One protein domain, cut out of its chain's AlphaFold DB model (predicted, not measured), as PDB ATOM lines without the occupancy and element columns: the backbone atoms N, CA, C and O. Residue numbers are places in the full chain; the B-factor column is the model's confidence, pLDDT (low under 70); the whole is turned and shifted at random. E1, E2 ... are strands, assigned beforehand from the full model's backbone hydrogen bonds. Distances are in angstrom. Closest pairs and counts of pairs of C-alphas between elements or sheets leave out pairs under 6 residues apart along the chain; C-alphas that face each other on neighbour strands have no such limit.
ATOM      1  N   LEU A 594      26.042 -31.008 -48.537       82.12
ATOM      2  CA  LEU A 594      26.278 -30.534 -47.175       82.12
ATOM      3  C   LEU A 594      27.615 -29.772 -47.134       82.12
ATOM      4  O   LEU A 594      28.663 -30.347 -46.837       82.12
ATOM      5  N   ASP A 595      27.595 -28.479 -47.482       77.06
ATOM      6  CA  ASP A 595      28.808 -27.645 -47.514       77.06
ATOM      7  C   ASP A 595      29.375 -27.425 -46.105       77.06
ATOM      8  O   ASP A 595      28.829 -26.685 -45.283       77.06
ATOM      9  N   THR A 596      30.475 -28.121 -45.833       72.31
ATOM     10  CA  THR A 596      31.040 -28.290 -44.490       72.31
ATOM     11  C   THR A 596      32.570 -28.191 -44.464       72.31
ATOM     12  O   THR A 596      33.202 -28.512 -43.462       72.31
ATOM     13  N   GLY A 597      33.185 -27.709 -45.550       66.19
ATOM     14  CA  GLY A 597      34.643 -27.634 -45.662       66.19
ATOM     15  C   GLY A 597      35.324 -29.018 -45.647       66.19
ATOM     16  O   GLY A 597      34.702 -30.013 -46.027       66.19
ATOM     17  N   PRO A 598      36.609 -29.097 -45.246       57.88
ATOM     18  CA  PRO A 598      37.385 -30.339 -45.309       57.88
ATOM     19  C   PRO A 598      37.078 -31.329 -44.171       57.88
ATOM     20  O   PRO A 598      37.313 -32.528 -44.306       57.88
ATOM     21  N   GLY A 599      36.560 -30.856 -43.035       60.25
ATOM     22  CA  GLY A 599      36.266 -31.716 -41.890       60.25
ATOM     23  C   GLY A 599      35.141 -32.714 -42.181       60.25
ATOM     24  O   GLY A 599      34.144 -32.381 -42.820       60.25
ATOM     25  N   THR A 600      35.267 -33.943 -41.675       66.81
ATOM     26  CA  THR A 600      34.131 -34.873 -41.599       66.81
ATOM     27  C   THR A 600      33.171 -34.384 -40.505       66.81
ATOM     28  O   THR A 600      33.618 -34.237 -39.367       66.81
ATOM     29  N   PRO A 601      31.883 -34.124 -40.796       81.69
ATOM     30  CA  PRO A 601      30.929 -33.696 -39.785       81.69
ATOM     31  C   PRO A 601      30.560 -34.849 -38.853       81.69
ATOM     32  O   PRO A 601      30.436 -36.004 -39.273       81.69
ATOM     33  N   VAL A 602      30.270 -34.507 -37.603       86.75
ATOM     34  CA  VAL A 602      29.468 -35.361 -36.723       86.75
ATOM     35  C   VAL A 602      27.991 -35.021 -36.944       86.75
ATOM     36  O   VAL A 602      27.608 -33.849 -36.972       86.75
ATOM     37  N   LEU A 603      27.175 -36.050 -37.183       90.19
ATOM     38  CA  LEU A 603      25.755 -35.926 -37.524       90.19
ATOM     39  C   LEU A 603      24.883 -36.308 -36.326       90.19
ATOM     40  O   LEU A 603      25.199 -37.263 -35.622       90.19
ATOM     41  N   ALA A 604      23.762 -35.612 -36.151       91.94
ATOM     42  CA  ALA A 604      22.789 -35.860 -35.090       91.94
ATOM     43  C   ALA A 604      21.345 -35.628 -35.574       91.94
ATOM     44  O   ALA A 604      21.108 -35.152 -36.687       91.94
ATOM     45  N   THR A 605      20.368 -35.950 -34.727       91.38
ATOM     46  CA  THR A 605      18.949 -35.631 -34.932       91.38
ATOM     47  C   THR A 605      18.226 -35.512 -33.591       91.38
ATOM     48  O   THR A 605      18.580 -36.218 -32.655       91.38
ATOM     49  N   ASP A 606      17.202 -34.657 -33.516       88.69
ATOM     50  CA  ASP A 606      16.241 -34.585 -32.402       88.69
ATOM     51  C   ASP A 606      14.976 -35.447 -32.647       88.69
ATOM     52  O   ASP A 606      13.980 -35.330 -31.929       88.69
ATOM     53  N   GLY A 607      14.968 -36.243 -33.725       84.81
ATOM     54  CA  GLY A 607      13.800 -36.960 -34.244       84.81
ATOM     55  C   GLY A 607      12.912 -36.145 -35.199       84.81
ATOM     56  O   GLY A 607      12.010 -36.715 -35.813       84.81
ATOM     57  N   LYS A 608      13.156 -34.837 -35.377       86.75
ATOM     58  CA  LYS A 608      12.369 -33.941 -36.252       86.75
ATOM     59  C   LYS A 608      13.197 -33.313 -37.374       86.75
ATOM     60  O   LYS A 608      12.649 -33.020 -38.434       86.75
ATOM     61  N   SER A 609      14.488 -33.099 -37.126       91.25
ATOM     62  CA  SER A 609      15.461 -32.529 -38.061       91.25
ATOM     63  C   SER A 609      16.780 -33.295 -37.999       91.25
ATOM     64  O   SER A 609      17.145 -33.851 -36.962       91.25
ATOM     65  N   PHE A 610      17.543 -33.273 -39.088       93.06
ATOM     66  CA  PHE A 610      18.971 -33.564 -39.071       93.06
ATOM     67  C   PHE A 610      19.766 -32.345 -38.600       93.06
ATOM     68  O   PHE A 610      19.418 -31.206 -38.923       93.06
ATOM     69  N   TYR A 611      20.888 -32.597 -37.933       93.44
ATOM     70  CA  TYR A 611      21.893 -31.596 -37.598       93.44
ATOM     71  C   TYR A 611      23.295 -32.107 -37.943       93.44
ATOM     72  O   TYR A 611      23.554 -33.310 -37.896       93.44
ATOM     73  N   ALA A 612      24.209 -31.195 -38.266       91.62
ATOM     74  CA  ALA A 612      25.619 -31.496 -38.495       91.62
ATOM     75  C   ALA A 612      26.504 -30.436 -37.826       91.62
ATOM     76  O   ALA A 612      26.304 -29.243 -38.058       91.62
ATOM     77  N   ALA A 613      27.490 -30.874 -37.038       90.06
ATOM     78  CA  ALA A 613      28.502 -30.017 -36.417       90.06
ATOM     79  C   ALA A 613      29.895 -30.334 -36.988       90.06
ATOM     80  O   ALA A 613      30.262 -31.500 -37.160       90.06
ATOM     81  N   PHE A 614      30.638 -29.291 -37.364       85.81
ATOM     82  CA  PHE A 614      31.851 -29.394 -38.183       85.81
ATOM     83  C   PHE A 614      32.648 -28.081 -38.176       85.81
ATOM     84  O   PHE A 614      32.102 -27.009 -37.929       85.81
ATOM     85  N   SER A 615      33.931 -28.137 -38.523       80.31
ATOM     86  CA  SER A 615      34.827 -26.973 -38.454       80.31
ATOM     87  C   SER A 615      35.187 -26.466 -39.850       80.31
ATOM     88  O   SER A 615      35.912 -27.138 -40.587       80.31
ATOM     89  N   LYS A 616      34.713 -25.266 -40.218       69.62
ATOM     90  CA  LYS A 616      35.175 -24.567 -41.436       69.62
ATOM     91  C   LYS A 616      36.582 -23.982 -41.267       69.62
ATOM     92  O   LYS A 616      37.314 -23.848 -42.244       69.62
ATOM     93  N   GLU A 617      36.956 -23.658 -40.031       67.00
ATOM     94  CA  GLU A 617      38.216 -23.018 -39.652       67.00
ATOM     95  C   GLU A 617      38.844 -23.724 -38.437       67.00
ATOM     96  O   GLU A 617      38.149 -24.372 -37.657       67.00
ATOM     97  N   PHE A 618      40.155 -23.569 -38.218       70.44
ATOM     98  CA  PHE A 618      40.873 -24.131 -37.055       70.44
ATOM     99  C   PHE A 618      40.670 -23.308 -35.759       70.44
ATOM    100  O   PHE A 618      41.600 -23.103 -34.975       70.44
ATOM    101  N   THR A 619      39.458 -22.788 -35.566       72.12
ATOM    102  CA  THR A 619      39.070 -21.803 -34.539       72.12
ATOM    103  C   THR A 619      37.694 -22.100 -33.939       72.12
ATOM    104  O   THR A 619      37.548 -22.034 -32.717       72.12
ATOM    105  N   SER A 620      36.709 -22.463 -34.767       82.75
ATOM    106  CA  SER A 620      35.307 -22.649 -34.377       82.75
ATOM    107  C   SER A 620      34.636 -23.836 -35.079       82.75
ATOM    108  O   SER A 620      35.086 -24.323 -36.121       82.75
ATOM    109  N   THR A 621      33.527 -24.285 -34.492       87.12
ATOM    110  CA  THR A 621      32.653 -25.337 -35.012       87.12
ATOM    111  C   THR A 621      31.323 -24.709 -35.412       87.12
ATOM    112  O   THR A 621      30.612 -24.160 -34.573       87.12
ATOM    113  N   THR A 622      30.986 -24.782 -36.696       89.56
ATOM    114  CA  THR A 622      29.690 -24.377 -37.251       89.56
ATOM    115  C   THR A 622      28.678 -25.505 -37.060       89.56
ATOM    116  O   THR A 622      29.026 -26.682 -37.190       89.56
ATOM    117  N   ILE A 623      27.418 -25.160 -36.790       91.81
ATOM    118  CA  ILE A 623      26.328 -26.125 -36.641       91.81
ATOM    119  C   ILE A 623      25.205 -25.765 -37.612       91.81
ATOM    120  O   ILE A 623      24.704 -24.638 -37.625       91.81
ATOM    121  N   VAL A 624      24.805 -26.732 -38.439       91.75
ATOM    122  CA  VAL A 624      23.709 -26.587 -39.407       91.75
ATOM    123  C   VAL A 624      22.576 -27.565 -39.113       91.75
ATOM    124  O   VAL A 624      22.822 -28.697 -38.703       91.75
ATOM    125  N   GLY A 625      21.338 -27.136 -39.354       92.69
ATOM    126  CA  GLY A 625      20.124 -27.949 -39.261       92.69
ATOM    127  C   GLY A 625      19.394 -28.068 -40.603       92.69
ATOM    128  O   GLY A 625      19.498 -27.185 -41.460       92.69
ATOM    129  N   SER A 626      18.648 -29.160 -40.788       91.94
ATOM    130  CA  SER A 626      17.823 -29.424 -41.972       91.94
ATOM    131  C   SER A 626      16.661 -30.373 -41.655       91.94
ATOM    132  O   SER A 626      16.860 -31.420 -41.050       91.94
ATOM    133  N   THR A 627      15.449 -30.052 -42.112       89.94
ATOM    134  CA  THR A 627      14.244 -30.892 -41.932       89.94
ATOM    135  C   THR A 627      14.025 -31.913 -43.057       89.94
ATOM    136  O   THR A 627      13.021 -32.619 -43.055       89.94
ATOM    137  N   ASP A 628      14.890 -31.931 -44.077       83.12
ATOM    138  CA  ASP A 628      14.733 -32.727 -45.307       83.12
ATOM    139  C   ASP A 628      16.052 -33.353 -45.821       83.12
ATOM    140  O   ASP A 628      16.057 -34.050 -46.840       83.12
ATOM    141  N   GLY A 629      17.185 -33.084 -45.161       85.12
ATOM    142  CA  GLY A 629      18.527 -33.511 -45.578       85.12
ATOM    143  C   GLY A 629      19.047 -32.833 -46.856       85.12
ATOM    144  O   GLY A 629      20.080 -33.245 -47.391       85.12
ATOM    145  N   ALA A 630      18.342 -31.826 -47.378       83.31
ATOM    146  CA  ALA A 630      18.660 -31.122 -48.625       83.31
ATOM    147  C   ALA A 630      18.829 -29.610 -48.422       83.31
ATOM    148  O   ALA A 630      19.736 -28.994 -48.980       83.31
ATOM    149  N   SER A 631      17.973 -29.026 -47.593       87.81
ATOM    150  CA  SER A 631      17.897 -27.608 -47.276       87.81
ATOM    151  C   SER A 631      18.572 -27.356 -45.926       87.81
ATOM    152  O   SER A 631      17.925 -27.432 -44.881       87.81
ATOM    153  N   TRP A 632      19.877 -27.088 -45.941       90.06
ATOM    154  CA  TRP A 632      20.671 -26.826 -44.735       90.06
ATOM    155  C   TRP A 632      20.747 -25.331 -44.410       90.06
ATOM    156  O   TRP A 632      20.879 -24.494 -45.306       90.06
ATOM    157  N   LYS A 633      20.675 -24.991 -43.120       92.00
ATOM    158  CA  LYS A 633      20.848 -23.627 -42.595       92.00
ATOM    159  C   LYS A 633      21.708 -23.658 -41.343       92.00
ATOM    160  O   LYS A 633      21.591 -24.591 -40.559       92.00
ATOM    161  N   GLU A 634      22.523 -22.632 -41.144       91.50
ATOM    162  CA  GLU A 634      23.235 -22.420 -39.882       91.50
ATOM    163  C   GLU A 634      22.226 -22.176 -38.750       91.50
ATOM    164  O   GLU A 634      21.260 -21.431 -38.934       91.50
ATOM    165  N   VAL A 635      22.422 -22.857 -37.620       92.44
ATOM    166  CA  VAL A 635      21.586 -22.747 -36.407       92.44
ATOM    167  C   VAL A 635      22.380 -22.278 -35.187       92.44
ATOM    168  O   VAL A 635      21.777 -21.876 -34.199       92.44
ATOM    169  N   GLY A 636      23.713 -22.284 -35.270       90.06
ATOM    170  CA  GLY A 636      24.602 -21.735 -34.253       90.06
ATOM    171  C   GLY A 636      26.059 -22.151 -34.462       90.06
ATOM    172  O   GLY A 636      26.420 -22.731 -35.494       90.06
ATOM    173  N   SER A 637      26.916 -21.838 -33.491       89.50
ATOM    174  CA  SER A 637      28.350 -22.143 -33.539       89.50
ATOM    175  C   SER A 637      28.967 -22.220 -32.144       89.50
ATOM    176  O   SER A 637      28.478 -21.564 -31.233       89.50
ATOM    177  N   SER A 638      30.074 -22.949 -32.000       86.31
ATOM    178  CA  SER A 638      30.839 -23.081 -30.752       86.31
ATOM    179  C   SER A 638      32.319 -22.741 -30.955       86.31
ATOM    180  O   SER A 638      32.868 -22.923 -32.045       86.31
ATOM    181  N   GLU A 639      32.999 -22.307 -29.890       80.94
ATOM    182  CA  GLU A 639      34.465 -22.221 -29.860       80.94
ATOM    183  C   GLU A 639      35.119 -23.612 -29.957       80.94
ATOM    184  O   GLU A 639      34.584 -24.609 -29.463       80.94
ATOM    185  N   GLY A 640      36.313 -23.668 -30.557       75.25
ATOM    186  CA  GLY A 640      37.056 -24.908 -30.785       75.25
ATOM    187  C   GLY A 640      36.682 -25.588 -32.105       75.25
ATOM    188  O   GLY A 640      35.619 -25.353 -32.667       75.25
ATOM    189  N   TYR A 641      37.576 -26.436 -32.619       70.62
ATOM    190  CA  TYR A 641      37.573 -26.844 -34.033       70.62
ATOM    191  C   TYR A 641      37.734 -28.354 -34.275       70.62
ATOM    192  O   TYR A 641      38.062 -28.769 -35.390       70.62
ATOM    193  N   SER A 642      37.520 -29.197 -33.266       78.31
ATOM    194  CA  SER A 642      37.618 -30.654 -33.414       78.31
ATOM    195  C   SER A 642      36.454 -31.365 -32.707       78.31
ATOM    196  O   SER A 642      36.632 -31.910 -31.615       78.31
ATOM    197  N   PRO A 643      35.242 -31.321 -33.296       83.75
ATOM    198  CA  PRO A 643      34.099 -32.073 -32.795       83.75
ATOM    199  C   PRO A 643      34.298 -33.571 -33.059       83.75
ATOM    200  O   PRO A 643      34.547 -33.998 -34.186       83.75
ATOM    201  N   ASN A 644      34.199 -34.364 -31.994       82.75
ATOM    202  CA  ASN A 644      34.449 -35.808 -31.976       82.75
ATOM    203  C   ASN A 644      33.140 -36.601 -31.750       82.75
ATOM    204  O   ASN A 644      32.972 -37.698 -32.278       82.75
ATOM    205  N   GLY A 645      32.158 -36.003 -31.064       88.88
ATOM    206  CA  GLY A 645      30.781 -36.505 -30.973       88.88
ATOM    207  C   GLY A 645      29.760 -35.366 -30.916       88.88
ATOM    208  O   GLY A 645      30.074 -34.275 -30.447       88.88
ATOM    209  N   PHE A 646      28.537 -35.608 -31.392       92.38
ATOM    210  CA  PHE A 646      27.437 -34.635 -31.374       92.38
ATOM    211  C   PHE A 646      26.092 -35.355 -31.241       92.38
ATOM    212  O   PHE A 646      25.881 -36.378 -31.890       92.38
ATOM    213  N   ALA A 647      25.196 -34.837 -30.401       94.00
ATOM    214  CA  ALA A 647      23.842 -35.353 -30.206       94.00
ATOM    215  C   ALA A 647      22.864 -34.209 -29.885       94.00
ATOM    216  O   ALA A 647      23.275 -33.153 -29.404       94.00
ATOM    217  N   VAL A 648      21.570 -34.409 -30.151       93.94
ATOM    218  CA  VAL A 648      20.507 -33.420 -29.904       93.94
ATOM    219  C   VAL A 648      19.293 -34.143 -29.327       93.94
ATOM    220  O   VAL A 648      18.938 -35.217 -29.803       93.94
ATOM    221  N   GLY A 649      18.661 -33.581 -28.298       92.19
ATOM    222  CA  GLY A 649      17.591 -34.244 -27.556       92.19
ATOM    223  C   GLY A 649      16.643 -33.277 -26.853       92.19
ATOM    224  O   GLY A 649      16.596 -32.087 -27.156       92.19
ATOM    225  N   ALA A 650      15.865 -33.798 -25.900       90.81
ATOM    226  CA  ALA A 650      14.815 -33.040 -25.211       90.81
ATOM    227  C   ALA A 650      15.334 -31.845 -24.385       90.81
ATOM    228  O   ALA A 650      14.571 -30.921 -24.118       90.81
ATOM    229  N   THR A 651      16.612 -31.865 -24.005       93.00
ATOM    230  CA  THR A 651      17.311 -30.816 -23.246       93.00
ATOM    231  C   THR A 651      18.219 -29.934 -24.113       93.00
ATOM    232  O   THR A 651      18.991 -29.153 -23.567       93.00
ATOM    233  N   GLY A 652      18.164 -30.050 -25.446       94.06
ATOM    234  CA  GLY A 652      19.001 -29.279 -26.374       94.06
ATOM    235  C   GLY A 652      20.148 -30.087 -26.992       94.06
ATOM    236  O   GLY A 652      20.017 -31.284 -27.265       94.06
ATOM    237  N   PHE A 653      21.262 -29.414 -27.258       95.56
ATOM    238  CA  PHE A 653      22.401 -29.883 -28.045       95.56
ATOM    239  C   PHE A 653      23.590 -30.249 -27.151       95.56
ATOM    240  O   PHE A 653      23.915 -29.525 -26.215       95.56
ATOM    241  N   TYR A 654      24.291 -31.335 -27.481       95.00
ATOM    242  CA  TYR A 654      25.496 -31.796 -26.785       95.00
ATOM    243  C   TYR A 654      26.633 -32.011 -27.779       95.00
ATOM    244  O   TYR A 654      26.482 -32.767 -28.739       95.00
ATOM    245  N   LEU A 655      27.778 -31.373 -27.536       92.88
ATOM    246  CA  LEU A 655      28.940 -31.403 -28.424       92.88
ATOM    247  C   LEU A 655      30.183 -31.838 -27.639       92.88
ATOM    248  O   LEU A 655      30.619 -31.159 -26.711       92.88
ATOM    249  N   LEU A 656      30.751 -32.986 -28.005       90.94
ATOM    250  CA  LEU A 656      31.980 -33.517 -27.420       90.94
ATOM    251  C   LEU A 656      33.168 -33.114 -28.295       90.94
ATOM    252  O   LEU A 656      33.285 -33.543 -29.444       90.94
ATOM    253  N   MET A 657      34.045 -32.286 -27.732       87.00
ATOM    254  CA  MET A 657      35.177 -31.658 -28.409       87.00
ATOM    255  C   MET A 657      36.500 -32.241 -27.915       87.00
ATOM    256  O   MET A 657      36.722 -32.326 -26.705       87.00
ATOM    257  N   ASP A 658      37.429 -32.547 -28.821       79.69
ATOM    258  CA  ASP A 658      38.825 -32.773 -28.433       79.69
ATOM    259  C   ASP A 658      39.419 -31.448 -27.917       79.69
ATOM    260  O   ASP A 658      39.373 -30.420 -28.601       79.69
ATOM    261  N   ALA A 659      40.002 -31.451 -26.715       68.00
ATOM    262  CA  ALA A 659      40.558 -30.257 -26.074       68.00
ATOM    263  C   ALA A 659      41.949 -29.913 -26.643       68.00
ATOM    264  O   ALA A 659      42.982 -30.036 -25.977       68.00
ATOM    265  N   VAL A 660      41.990 -29.526 -27.921       64.12
ATOM    266  CA  VAL A 660      43.226 -29.153 -28.619       64.12
ATOM    267  C   VAL A 660      43.632 -27.716 -28.261       64.12
ATOM    268  O   VAL A 660      42.813 -26.804 -28.398       64.12
ATOM    269  N   PRO A 661      44.894 -27.449 -27.871       56.91
ATOM    270  CA  PRO A 661      45.384 -26.083 -27.718       56.91
ATOM    271  C   PRO A 661      45.233 -25.279 -29.020       56.91
ATOM    272  O   PRO A 661      45.657 -25.726 -30.090       56.91
ATOM    273  N   LEU A 662      44.652 -24.079 -28.918       53.00
ATOM    274  CA  LEU A 662      44.404 -23.185 -30.055       53.00
ATOM    275  C   LEU A 662      45.674 -22.981 -30.902       53.00
ATOM    276  O   LEU A 662      46.750 -22.682 -30.379       53.00
ATOM    277  N   GLY A 663      45.543 -23.148 -32.221       49.22
ATOM    278  CA  GLY A 663      46.637 -22.962 -33.181       49.22
ATOM    279  C   GLY A 663      47.636 -24.123 -33.320       49.22
ATOM    280  O   GLY A 663      48.657 -23.939 -33.982       49.22
ATOM    281  N   LYS A 664      47.383 -25.308 -32.740       49.88
ATOM    282  CA  LYS A 664      48.214 -26.515 -32.945       49.88
ATOM    283  C   LYS A 664      47.412 -27.680 -33.541       49.88
ATOM    284  O   LYS A 664      46.617 -28.254 -32.807       49.88
ATOM    285  N   PRO A 665      47.650 -28.109 -34.796       45.50
ATOM    286  CA  PRO A 665      46.964 -29.274 -35.351       45.50
ATOM    287  C   PRO A 665      47.339 -30.560 -34.594       45.50
ATOM    288  O   PRO A 665      48.520 -30.845 -34.386       45.50
ATOM    289  N   GLY A 666      46.330 -31.339 -34.207       51.56
ATOM    290  CA  GLY A 666      46.465 -32.602 -33.479       51.56
ATOM    291  C   GLY A 666      45.217 -32.913 -32.650       51.56
ATOM    292  O   GLY A 666      44.283 -32.119 -32.618       51.56
ATOM    293  N   HIS A 667      45.218 -34.053 -31.960       58.72
ATOM    294  CA  HIS A 667      44.201 -34.395 -30.960       58.72
ATOM    295  C   HIS A 667      44.628 -33.885 -29.576       58.72
ATOM    296  O   HIS A 667      45.809 -33.974 -29.226       58.72
ATOM    297  N   GLY A 668      43.684 -33.379 -28.775       61.41
ATOM    298  CA  GLY A 668      43.944 -32.936 -27.397       61.41
ATOM    299  C   GLY A 668      44.360 -34.093 -26.481       61.41
ATOM    300  O   GLY A 668      44.138 -35.256 -26.811       61.41
ATOM    301  N   GLU A 669      44.956 -33.825 -25.314       68.94
ATOM    302  CA  GLU A 669      45.129 -34.880 -24.287       68.94
ATOM    303  C   GLU A 669      43.823 -35.192 -23.539       68.94
ATOM    304  O   GLU A 669      43.691 -36.263 -22.954       68.94
ATOM    305  N   GLU A 670      42.863 -34.273 -23.600       77.88
ATOM    306  CA  GLU A 670      41.581 -34.282 -22.895       77.88
ATOM    307  C   GLU A 670      40.436 -34.080 -23.896       77.88
ATOM    308  O   GLU A 670      40.668 -33.639 -25.026       77.88
ATOM    309  N   ALA A 671      39.207 -34.378 -23.482       84.12
ATOM    310  CA  ALA A 671      37.994 -34.012 -24.206       84.12
ATOM    311  C   ALA A 671      37.068 -33.186 -23.301       84.12
ATOM    312  O   ALA A 671      37.057 -33.358 -22.078       84.12
ATOM    313  N   LYS A 672      36.314 -32.269 -23.909       88.44
ATOM    314  CA  LYS A 672      35.400 -31.328 -23.252       88.44
ATOM    315  C   LYS A 672      33.979 -31.571 -23.752       88.44
ATOM    316  O   LYS A 672      33.760 -31.556 -24.962       88.44
ATOM    317  N   LEU A 673      33.027 -31.771 -22.840       91.81
ATOM    318  CA  LEU A 673      31.608 -31.818 -23.185       91.81
ATOM    319  C   LEU A 673      31.005 -30.417 -23.055       91.81
ATOM    320  O   LEU A 673      31.125 -29.768 -22.014       91.81
ATOM    321  N   LEU A 674      30.355 -29.975 -24.125       92.81
ATOM    322  CA  LEU A 674      29.609 -28.729 -24.197       92.81
ATOM    323  C   LEU A 674      28.110 -29.019 -24.301       92.81
ATOM    324  O   LEU A 674      27.713 -30.036 -24.881       92.81
ATOM    325  N   HIS A 675      27.294 -28.107 -23.783       95.38
ATOM    326  CA  HIS A 675      25.835 -28.136 -23.885       95.38
ATOM    327  C   HIS A 675      25.288 -26.766 -24.310       95.38
ATOM    328  O   HIS A 675      25.906 -25.743 -24.034       95.38
ATOM    329  N   SER A 676      24.156 -26.760 -25.012       94.62
ATOM    330  CA  SER A 676      23.428 -25.558 -25.426       94.62
ATOM    331  C   SER A 676      21.934 -25.866 -25.547       94.62
ATOM    332  O   SER A 676      21.573 -26.940 -26.027       94.62
ATOM    333  N   GLU A 677      21.048 -24.948 -25.152       92.69
ATOM    334  CA  GLU A 677      19.598 -25.132 -25.351       92.69
ATOM    335  C   GLU A 677      19.203 -24.970 -26.832       92.69
ATOM    336  O   GLU A 677      18.414 -25.762 -27.351       92.69
ATOM    337  N   ASP A 678      19.790 -23.992 -27.534       87.31
ATOM    338  CA  ASP A 678      19.407 -23.588 -28.896       87.31
ATOM    339  C   ASP A 678      20.460 -23.885 -29.985       87.31
ATOM    340  O   ASP A 678      20.150 -23.832 -31.177       87.31
ATOM    341  N   GLY A 679      21.683 -24.243 -29.583       85.56
ATOM    342  CA  GLY A 679      22.825 -24.508 -30.456       85.56
ATOM    343  C   GLY A 679      23.736 -23.296 -30.697       85.56
ATOM    344  O   GLY A 679      24.734 -23.442 -31.410       85.56
ATOM    345  N   SER A 680      23.432 -22.128 -30.118       84.50
ATOM    346  CA  SER A 680      24.194 -20.879 -30.268       84.50
ATOM    347  C   SER A 680      24.968 -20.479 -29.010       84.50
ATOM    348  O   SER A 680      26.160 -20.196 -29.124       84.50
ATOM    349  N   ASP A 681      24.345 -20.488 -27.827       88.75
ATOM    350  CA  ASP A 681      25.034 -20.190 -26.559       88.75
ATOM    351  C   ASP A 681      25.491 -21.498 -25.882       88.75
ATOM    352  O   ASP A 681      24.665 -22.365 -25.595       88.75
ATOM    353  N   TRP A 682      26.803 -21.665 -25.661       91.50
ATOM    354  CA  TRP A 682      27.420 -22.947 -25.271       91.50
ATOM    355  C   TRP A 682      28.102 -22.924 -23.897       91.50
ATOM    356  O   TRP A 682      29.168 -22.327 -23.723       91.50
ATOM    357  N   ASP A 683      27.544 -23.688 -22.959       90.69
ATOM    358  CA  ASP A 683      28.102 -23.941 -21.631       90.69
ATOM    359  C   ASP A 683      28.982 -25.203 -21.585       90.69
ATOM    360  O   ASP A 683      29.000 -26.044 -22.486       90.69
ATOM    361  N   SER A 684      29.774 -25.320 -20.516       91.06
ATOM    362  CA  SER A 684      30.823 -26.333 -20.357       91.06
ATOM    363  C   SER A 684      30.526 -27.289 -19.202       91.06
ATOM    364  O   SER A 684      30.943 -27.022 -18.078       91.06
ATOM    365  N   LEU A 685      29.919 -28.446 -19.488       90.50
ATOM    366  CA  LEU A 685      29.585 -29.456 -18.470       90.50
ATOM    367  C   LEU A 685      30.807 -30.224 -17.924       90.50
ATOM    368  O   LEU A 685      30.699 -30.942 -16.932       90.50
ATOM    369  N   GLY A 686      31.976 -30.108 -18.563       85.38
ATOM    370  CA  GLY A 686      33.237 -30.597 -18.001       85.38
ATOM    371  C   GLY A 686      34.329 -30.884 -19.030       85.38
ATOM    372  O   GLY A 686      34.064 -31.033 -20.222       85.38
ATOM    373  N   THR A 687      35.567 -31.008 -18.543       83.56
ATOM    374  CA  THR A 687      36.748 -31.436 -19.312       83.56
ATOM    375  C   THR A 687      37.435 -32.578 -18.571       83.56
ATOM    376  O   THR A 687      37.688 -32.458 -17.374       83.56
ATOM    377  N   SER A 688      37.763 -33.679 -19.252       81.62
ATOM    378  CA  SER A 688      38.494 -34.800 -18.648       81.62
ATOM    379  C   SER A 688      39.262 -35.628 -19.683       81.62
ATOM    380  O   SER A 688      38.896 -35.703 -20.857       81.62
ATOM    381  N   ARG A 689      40.325 -36.301 -19.225       77.38
ATOM    382  CA  ARG A 689      41.059 -37.327 -19.992       77.38
ATOM    383  C   ARG A 689      40.185 -38.548 -20.242       77.38
ATOM    384  O   ARG A 689      40.274 -39.165 -21.293       77.38
ATOM    385  N   GLU A 690      39.302 -38.855 -19.297       75.56
ATOM    386  CA  GLU A 690      38.488 -40.068 -19.316       75.56
ATOM    387  C   GLU A 690      37.354 -40.027 -20.345       75.56
ATOM    388  O   GLU A 690      36.820 -41.080 -20.664       75.56
ATOM    389  N   LEU A 691      37.014 -38.849 -20.888       75.06
ATOM    390  CA  LEU A 691      36.016 -38.672 -21.956       75.06
ATOM    391  C   LEU A 691      36.618 -38.780 -23.368       75.06
ATOM    392  O   LEU A 691      35.894 -38.721 -24.362       75.06
ATOM    393  N   LYS A 692      37.945 -38.894 -23.482       74.62
ATOM    394  CA  LYS A 692      38.637 -38.902 -24.770       74.62
ATOM    395  C   LYS A 692      38.612 -40.302 -25.390       74.62
ATOM    396  O   LYS A 692      39.461 -41.131 -25.086       74.62
ATOM    397  N   SER A 693      37.698 -40.534 -26.330       70.06
ATOM    398  CA  SER A 693      37.684 -41.734 -27.179       70.06
ATOM    399  C   SER A 693      38.016 -41.400 -28.641       70.06
ATOM    400  O   SER A 693      37.816 -40.277 -29.098       70.06
ATOM    401  N   TYR A 694      38.517 -42.381 -29.398       65.38
ATOM    402  CA  TYR A 694      38.703 -42.274 -30.855       65.38
ATOM    403  C   TYR A 694      37.378 -42.397 -31.638       65.38
ATOM    404  O   TYR A 694      37.259 -41.932 -32.778       65.38
ATOM    405  N   GLN A 695      36.388 -43.045 -31.019       69.62
ATOM    406  CA  GLN A 695      35.004 -43.152 -31.473       69.62
ATOM    407  C   GLN A 695      34.111 -43.096 -30.223       69.62
ATOM    408  O   GLN A 695      33.761 -44.142 -29.675       69.62
ATOM    409  N   PRO A 696      33.813 -41.895 -29.697       78.56
ATOM    410  CA  PRO A 696      32.948 -41.756 -28.538       78.56
ATOM    411  C   PRO A 696      31.508 -42.107 -28.912       78.56
ATOM    412  O   PRO A 696      30.939 -41.555 -29.854       78.56
ATOM    413  N   VAL A 697      30.895 -42.988 -28.130       88.06
ATOM    414  CA  VAL A 697      29.442 -43.126 -28.107       88.06
ATOM    415  C   VAL A 697      28.895 -41.945 -27.315       88.06
ATOM    416  O   VAL A 697      29.276 -41.752 -26.163       88.06
ATOM    417  N   LEU A 698      28.014 -41.162 -27.933       91.81
ATOM    418  CA  LEU A 698      27.269 -40.066 -27.316       91.81
ATOM    419  C   LEU A 698      25.810 -40.196 -27.760       91.81
ATOM    420  O   LEU A 698      25.533 -40.292 -28.953       91.81
ATOM    421  N   THR A 699      24.880 -40.209 -26.809       92.81
ATOM    422  CA  THR A 699      23.440 -40.257 -27.083       92.81
ATOM    423  C   THR A 699      22.670 -39.438 -26.053       92.81
ATOM    424  O   THR A 699      23.173 -39.177 -24.962       92.81
ATOM    425  N   THR A 700      21.457 -39.009 -26.385       93.81
ATOM    426  CA  THR A 700      20.596 -38.217 -25.493       93.81
ATOM    427  C   THR A 700      19.497 -39.058 -24.858       93.81
ATOM    428  O   THR A 700      19.061 -40.070 -25.408       93.81
ATOM    429  N   THR A 701      19.016 -38.604 -23.707       93.44
ATOM    430  CA  THR A 701      17.860 -39.146 -22.983       93.44
ATOM    431  C   THR A 701      16.856 -38.018 -22.720       93.44
ATOM    432  O   THR A 701      17.015 -36.915 -23.250       93.44
ATOM    433  N   ARG A 702      15.794 -38.243 -21.930       90.69
ATOM    434  CA  ARG A 702      14.892 -37.135 -21.560       90.69
ATOM    435  C   ARG A 702      15.561 -36.125 -20.624       90.69
ATOM    436  O   ARG A 702      15.187 -34.958 -20.630       90.69
ATOM    437  N   THR A 703      16.499 -36.581 -19.798       90.00
ATOM    438  CA  THR A 703      17.121 -35.802 -18.717       90.00
ATOM    439  C   THR A 703      18.470 -35.198 -19.096       90.00
ATOM    440  O   THR A 703      18.950 -34.319 -18.385       90.00
ATOM    441  N   GLY A 704      19.086 -35.630 -20.198       93.44
ATOM    442  CA  GLY A 704      20.363 -35.089 -20.647       93.44
ATOM    443  C   GLY A 704      21.048 -35.952 -21.701       93.44
ATOM    444  O   GLY A 704      20.431 -36.351 -22.690       93.44
ATOM    445  N   ALA A 705      22.329 -36.248 -21.484       93.38
ATOM    446  CA  ALA A 705      23.154 -37.071 -22.359       93.38
ATOM    447  C   ALA A 705      23.897 -38.184 -21.604       93.38
ATOM    448  O   ALA A 705      24.190 -38.080 -20.412       93.38
ATOM    449  N   LEU A 706      24.225 -39.243 -22.342       93.75
ATOM    450  CA  LEU A 706      25.049 -40.372 -21.928       93.75
ATOM    451  C   LEU A 706      26.230 -40.498 -22.892       93.75
ATOM    452  O   LEU A 706      26.033 -40.455 -24.110       93.75
ATOM    453  N   LEU A 707      27.439 -40.692 -22.363       91.69
ATOM    454  CA  LEU A 707      28.641 -40.878 -23.176       91.69
ATOM    455  C   LEU A 707      29.601 -41.948 -22.647       91.69
ATOM    456  O   LEU A 707      29.734 -42.147 -21.442       91.69
ATOM    457  N   SER A 708      30.280 -42.637 -23.566       86.81
ATOM    458  CA  SER A 708      31.362 -43.581 -23.259       86.81
ATOM    459  C   SER A 708      32.671 -42.852 -22.951       86.81
ATOM    460  O   SER A 708      33.005 -41.880 -23.629       86.81
ATOM    461  N   GLY A 709      33.455 -43.382 -22.014       72.38
ATOM    462  CA  GLY A 709      34.826 -42.927 -21.788       72.38
ATOM    463  C   GLY A 709      35.849 -43.438 -22.813       72.38
ATOM    464  O   GLY A 709      35.497 -44.047 -23.823       72.38
ATOM    465  N   ASP A 710      37.133 -43.211 -22.524       64.69
ATOM    466  CA  ASP A 710      38.265 -43.756 -23.284       64.69
ATOM    467  C   ASP A 710      38.233 -45.298 -23.299       64.69
ATOM    468  O   ASP A 710      38.288 -45.951 -22.255       64.69
ATOM    469  N   THR A 711      38.156 -45.877 -24.501       53.50
ATOM    470  CA  THR A 711      38.180 -47.325 -24.769       53.50
ATOM    471  C   THR A 711      39.452 -47.776 -25.509       53.50
ATOM    472  O   THR A 711      39.476 -48.860 -26.099       53.50
ATOM    473  N   SER A 712      40.537 -46.985 -25.485       41.91
ATOM    474  CA  SER A 712      41.788 -47.192 -26.251       41.91
ATOM    475  C   SER A 712      42.682 -48.373 -25.801       41.91
ATOM    476  O   SER A 712      43.913 -48.296 -25.812       41.91
ATOM    477  N   GLY A 713      42.066 -49.510 -25.457       41.94
ATOM    478  CA  GLY A 713      42.715 -50.711 -24.918       41.94
ATOM    479  C   GLY A 713      42.501 -52.021 -25.691       41.94
ATOM    480  O   GLY A 713      43.247 -52.964 -25.445       41.94
ATOM    481  N   VAL A 714      41.561 -52.122 -26.646       37.69
ATOM    482  CA  VAL A 714      41.188 -53.426 -27.263       37.69
ATOM    483  C   VAL A 714      42.362 -54.138 -27.971       37.69
ATOM    484  O   VAL A 714      42.415 -55.365 -27.982       37.69
ATOM    485  N   PHE A 715      43.342 -53.392 -28.501       37.41
ATOM    486  CA  PHE A 715      44.537 -53.954 -29.160       37.41
ATOM    487  C   PHE A 715      45.876 -53.304 -28.752       37.41
ATOM    488  O   PHE A 715      46.899 -53.545 -29.395       37.41
ATOM    489  N   SER A 716      45.912 -52.494 -27.688       32.94
ATOM    490  CA  SER A 716      47.157 -51.852 -27.239       32.94
ATOM    491  C   SER A 716      47.985 -52.795 -26.361       32.94
ATOM    492  O   SER A 716      47.728 -52.933 -25.168       32.94
ATOM    493  N   THR A 717      49.028 -53.420 -26.919       36.91
ATOM    494  CA  THR A 717      49.980 -54.231 -26.127       36.91
ATOM    495  C   THR A 717      50.766 -53.416 -25.099       36.91
ATOM    496  O   THR A 717      51.322 -53.984 -24.160       36.91
ATOM    497  N   ASP A 718      50.810 -52.097 -25.286       34.91
ATOM    498  CA  ASP A 718      51.723 -51.182 -24.603       34.91
ATOM    499  C   ASP A 718      50.987 -50.290 -23.570       34.91
ATOM    500  O   ASP A 718      51.620 -49.481 -22.893       34.91
ATOM    501  N   ARG A 719      49.663 -50.470 -23.397       38.84
ATOM    502  CA  ARG A 719      48.859 -49.901 -22.296       38.84
ATOM    503  C   ARG A 719      48.010 -50.987 -21.611       38.84
ATOM    504  O   ARG A 719      46.883 -51.221 -22.030       38.84
ATOM    505  N   PRO A 720      48.504 -51.626 -20.534       40.59
ATOM    506  CA  PRO A 720      47.755 -52.623 -19.761       40.59
ATOM    507  C   PRO A 720      46.785 -51.997 -18.735       40.59
ATOM    508  O   PRO A 720      46.425 -52.647 -17.752       40.59
ATOM    509  N   GLU A 721      46.400 -50.731 -18.917       43.38
ATOM    510  CA  GLU A 721      45.414 -50.052 -18.074       43.38
ATOM    511  C   GLU A 721      44.020 -50.558 -18.445       43.38
ATOM    512  O   GLU A 721      43.609 -50.519 -19.604       43.38
ATOM    513  N   ARG A 722      43.330 -51.133 -17.460       53.38
ATOM    514  CA  ARG A 722      42.147 -51.958 -17.694       53.38
ATOM    515  C   ARG A 722      40.882 -51.128 -17.766       53.38
ATOM    516  O   ARG A 722      40.696 -50.183 -16.998       53.38
ATOM    517  N   LEU A 723      39.997 -51.538 -18.664       53.31
ATOM    518  CA  LEU A 723      38.708 -50.901 -18.849       53.31
ATOM    519  C   LEU A 723      37.667 -51.580 -17.950       53.31
ATOM    520  O   LEU A 723      37.081 -52.601 -18.302       53.31
ATOM    521  N   ASP A 724      37.423 -50.977 -16.787       63.31
ATOM    522  CA  ASP A 724      36.067 -50.951 -16.236       63.31
ATOM    523  C   ASP A 724      35.117 -50.317 -17.272       63.31
ATOM    524  O   ASP A 724      35.543 -49.466 -18.060       63.31
ATOM    525  N   LEU A 725      33.834 -50.696 -17.272       74.50
ATOM    526  CA  LEU A 725      32.842 -50.143 -18.201       74.50
ATOM    527  C   LEU A 725      32.597 -48.645 -17.928       74.50
ATOM    528  O   LEU A 725      31.739 -48.266 -17.135       74.50
ATOM    529  N   ARG A 726      33.369 -47.780 -18.587       79.81
ATOM    530  CA  ARG A 726      33.327 -46.324 -18.411       79.81
ATOM    531  C   ARG A 726      32.186 -45.708 -19.219       79.81
ATOM    532  O   ARG A 726      32.318 -45.504 -20.427       79.81
ATOM    533  N   MET A 727      31.102 -45.350 -18.538       87.75
ATOM    534  CA  MET A 727      30.103 -44.407 -19.044       87.75
ATOM    535  C   MET A 727      29.881 -43.264 -18.063       87.75
ATOM    536  O   MET A 727      30.069 -43.412 -16.855       87.75
ATOM    537  N   PHE A 728      29.438 -42.141 -18.609       91.06
ATOM    538  CA  PHE A 728      29.130 -40.924 -17.886       91.06
ATOM    539  C   PHE A 728      27.735 -40.431 -18.268       91.06
ATOM    540  O   PHE A 728      27.304 -40.603 -19.412       91.06
ATOM    541  N   SER A 729      27.053 -39.796 -17.322       92.62
ATOM    542  CA  SER A 729      25.848 -39.005 -17.551       92.62
ATOM    543  C   SER A 729      26.163 -37.514 -17.422       92.62
ATOM    544  O   SER A 729      27.089 -37.111 -16.718       92.62
ATOM    545  N   ALA A 730      25.400 -36.687 -18.130       92.62
ATOM    546  CA  ALA A 730      25.479 -35.233 -18.071       92.62
ATOM    547  C   ALA A 730      24.078 -34.640 -18.260       92.62
ATOM    548  O   ALA A 730      23.270 -35.204 -18.997       92.62
ATOM    549  N   SER A 731      23.786 -33.499 -17.637       92.06
ATOM    550  CA  SER A 731      22.519 -32.772 -17.812       92.06
ATOM    551  C   SER A 731      22.784 -31.261 -17.826       92.06
ATOM    552  O   SER A 731      23.877 -30.857 -17.433       92.06
ATOM    553  N   PRO A 732      21.836 -30.410 -18.259       90.75
ATOM    554  CA  PRO A 732      22.021 -28.954 -18.201       90.75
ATOM    555  C   PRO A 732      22.279 -28.451 -16.770       90.75
ATOM    556  O   PRO A 732      23.010 -27.489 -16.569       90.75
ATOM    557  N   ASP A 733      21.709 -29.138 -15.773       87.44
ATOM    558  CA  ASP A 733      21.795 -28.792 -14.352       87.44
ATOM    559  C   ASP A 733      22.966 -29.485 -13.615       87.44
ATOM    560  O   ASP A 733      23.090 -29.344 -12.394       87.44
ATOM    561  N   SER A 734      23.806 -30.279 -14.301       84.19
ATOM    562  CA  SER A 734      24.861 -31.072 -13.646       84.19
ATOM    563  C   SER A 734      26.092 -31.366 -14.513       84.19
ATOM    564  O   SER A 734      25.970 -31.936 -15.602       84.19
ATOM    565  N   ASP A 735      27.275 -31.126 -13.939       86.25
ATOM    566  CA  ASP A 735      28.575 -31.572 -14.460       86.25
ATOM    567  C   ASP A 735      28.587 -33.063 -14.858       86.25
ATOM    568  O   ASP A 735      27.834 -33.883 -14.322       86.25
ATOM    569  N   VAL A 736      29.494 -33.433 -15.770       88.81
ATOM    570  CA  VAL A 736      29.665 -34.824 -16.224       88.81
ATOM    571  C   VAL A 736      30.042 -35.754 -15.060       88.81
ATOM    572  O   VAL A 736      31.119 -35.626 -14.473       88.81
ATOM    573  N   ALA A 737      29.189 -36.741 -14.769       88.56
ATOM    574  CA  ALA A 737      29.335 -37.676 -13.655       88.56
ATOM    575  C   ALA A 737      29.482 -39.137 -14.138       88.56
ATOM    576  O   ALA A 737      28.784 -39.543 -15.067       88.56
ATOM    577  N   PRO A 738      30.362 -39.961 -13.534       87.69
ATOM    578  CA  PRO A 738      30.497 -41.374 -13.889       87.69
ATOM    579  C   PRO A 738      29.302 -42.204 -13.397       87.69
ATOM    580  O   PRO A 738      28.779 -41.977 -12.305       87.69
ATOM    581  N   ILE A 739      28.905 -43.206 -14.182       88.19
ATOM    582  CA  ILE A 739      27.811 -44.130 -13.853       88.19
ATOM    583  C   ILE A 739      28.368 -45.332 -13.077       88.19
ATOM    584  O   ILE A 739      29.234 -46.051 -13.575       88.19
ATOM    585  N   ASP A 740      27.858 -45.579 -11.865       84.44
ATOM    586  CA  ASP A 740      28.238 -46.759 -11.078       84.44
ATOM    587  C   ASP A 740      27.475 -48.011 -11.535       84.44
ATOM    588  O   ASP A 740      26.328 -48.258 -11.156       84.44
ATOM    589  N   PHE A 741      28.146 -48.841 -12.331       84.44
ATOM    590  CA  PHE A 741      27.642 -50.153 -12.731       84.44
ATOM    591  C   PHE A 741      27.931 -51.275 -11.711       84.44
ATOM    592  O   PHE A 741      27.552 -52.426 -11.941       84.44
ATOM    593  N   GLY A 742      28.580 -50.984 -10.579       76.06
ATOM    594  CA  GLY A 742      29.006 -51.972  -9.582       76.06
ATOM    595  C   GLY A 742      27.868 -52.795  -8.970       76.06
ATOM    596  O   GLY A 742      28.088 -53.937  -8.564       76.06
ATOM    597  N   GLY A 743      26.647 -52.248  -8.948       80.06
ATOM    598  CA  GLY A 743      25.431 -52.932  -8.500       80.06
ATOM    599  C   GLY A 743      24.705 -53.771  -9.565       80.06
ATOM    600  O   GLY A 743      23.736 -54.454  -9.226       80.06
ATOM    601  N   VAL A 744      25.122 -53.740 -10.838       86.50
ATOM    602  CA  VAL A 744      24.399 -54.412 -11.931       86.50
ATOM    603  C   VAL A 744      24.657 -55.921 -11.905       86.50
ATOM    604  O   VAL A 744      25.741 -56.409 -12.236       86.50
ATOM    605  N   ALA A 745      23.626 -56.684 -11.539       82.38
ATOM    606  CA  ALA A 745      23.688 -58.141 -11.491       82.38
ATOM    607  C   ALA A 745      24.082 -58.746 -12.853       82.38
ATOM    608  O   ALA A 745      23.555 -58.368 -13.898       82.38
ATOM    609  N   GLY A 746      25.016 -59.701 -12.832       74.75
ATOM    610  CA  GLY A 746      25.530 -60.389 -14.023       74.75
ATOM    611  C   GLY A 746      26.659 -59.663 -14.765       74.75
ATOM    612  O   GLY A 746      27.438 -60.331 -15.434       74.75
ATOM    613  N   LEU A 747      26.806 -58.340 -14.610       77.06
ATOM    614  CA  LEU A 747      27.874 -57.560 -15.260       77.06
ATOM    615  C   LEU A 747      29.243 -57.709 -14.568       77.06
ATOM    616  O   LEU A 747      30.281 -57.466 -15.173       77.06
ATOM    617  N   ARG A 748      29.255 -58.123 -13.297       74.81
ATOM    618  CA  ARG A 748      30.465 -58.462 -12.535       74.81
ATOM    619  C   ARG A 748      30.300 -59.843 -11.909       74.81
ATOM    620  O   ARG A 748      29.292 -60.119 -11.260       74.81
ATOM    621  N   TYR A 749      31.288 -60.713 -12.100       68.81
ATOM    622  CA  TYR A 749      31.262 -62.106 -11.650       68.81
ATOM    623  C   TYR A 749      32.696 -62.609 -11.352       68.81
ATOM    624  O   TYR A 749      33.667 -62.054 -11.870       68.81
TER     625      TYR A 749
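What this domain is: This is residues 594 to 749 of the 1054 residues of the protein "Protein kinase domain-containing protein" of Nonomuraea deserti (UniProt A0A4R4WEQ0). Three small four-strand sheets follow one another like three neighbouring blades of an incomplete propeller, spread as a fan and face to face in turn, with their first strands E1, E5 and E9 closest together at the inner side. A loop between E10 and E11 sticks out with residues 715 to 720. The printed part has 156 residues, with no named helix and twelve named strands, E1 to E12; each sheet is antiparallel, in chain order, and the class is all strand, though 66 of the 156 residues are in named strands, under half. It is compact, with a radius of gyration of the C-alphas of 16.2 A, and spans 51 by 36 by 26 A.

How they stand to each other: E1, residues 602 to 605, E2, 610 to 614, E3, 620 to 626, and E4, 633 to 639, form a meander, each strand the antiparallel neighbour of the one before. N 604 and O 611, 2.9 A, join E1 and E2 within hydrogen-bond range; N 612 and O 624, 2.9 A, do so for E2 and E3, and N 623 and O 636, 2.9 A, for E3 and E4. The next meander is E5, 643 to 649, E6, 652 to 658, E7, 671 to 676, and E8, 683 to 688, with N 647 and O 654 at 2.9 A, N 655 and O 674 at 3.0 A, and N 673 and O 686 at 2.9 A. These two sheets are face to face, their best planes 38 degrees apart; the closest C-alphas of E1 and E5 are those of Ala 604 and Ala 647, 5.0 A. The last meander is E9, 698 to 700, E10, 705 to 708, E11, 727 to 731, and E12, 734 to 738, with N 699 and O 706 at 2.9 A, N 707 and O 728 at 3.0 A, and N 729 and O 737 at 2.9 A. It is face to face with the second sheet, in a stack of sheets, their best planes 27 degrees apart; the closest C-alphas of E5 and E9 are those of Gly 649 and Thr 700, 5.4 A, and of E8 and E12 those of Leu 685 and Asp 735, 4.6 A. E4 and E8 are apart.

Where its parts are: E1 begins at C-alpha 602, (29.468, -35.361, -36.723). E3 and E6 are each 20.2 A from first to last C-alpha, E4 18.7 A and E5 17.5 A. E12 ends at C-alpha 738, (30.497, -41.374, -13.889).

The domain as a whole: The two C-alphas farthest apart are those of Ser 631 and Tyr 749, 51.4 A. The printed part has no cut. The links E6 to E7, 12 residues, and E10 to E11, 18 residues, are long. Mean pLDDT of the printed part is 79.3; 35 residues are under 70, among them 659 to 669 and 710 to 724.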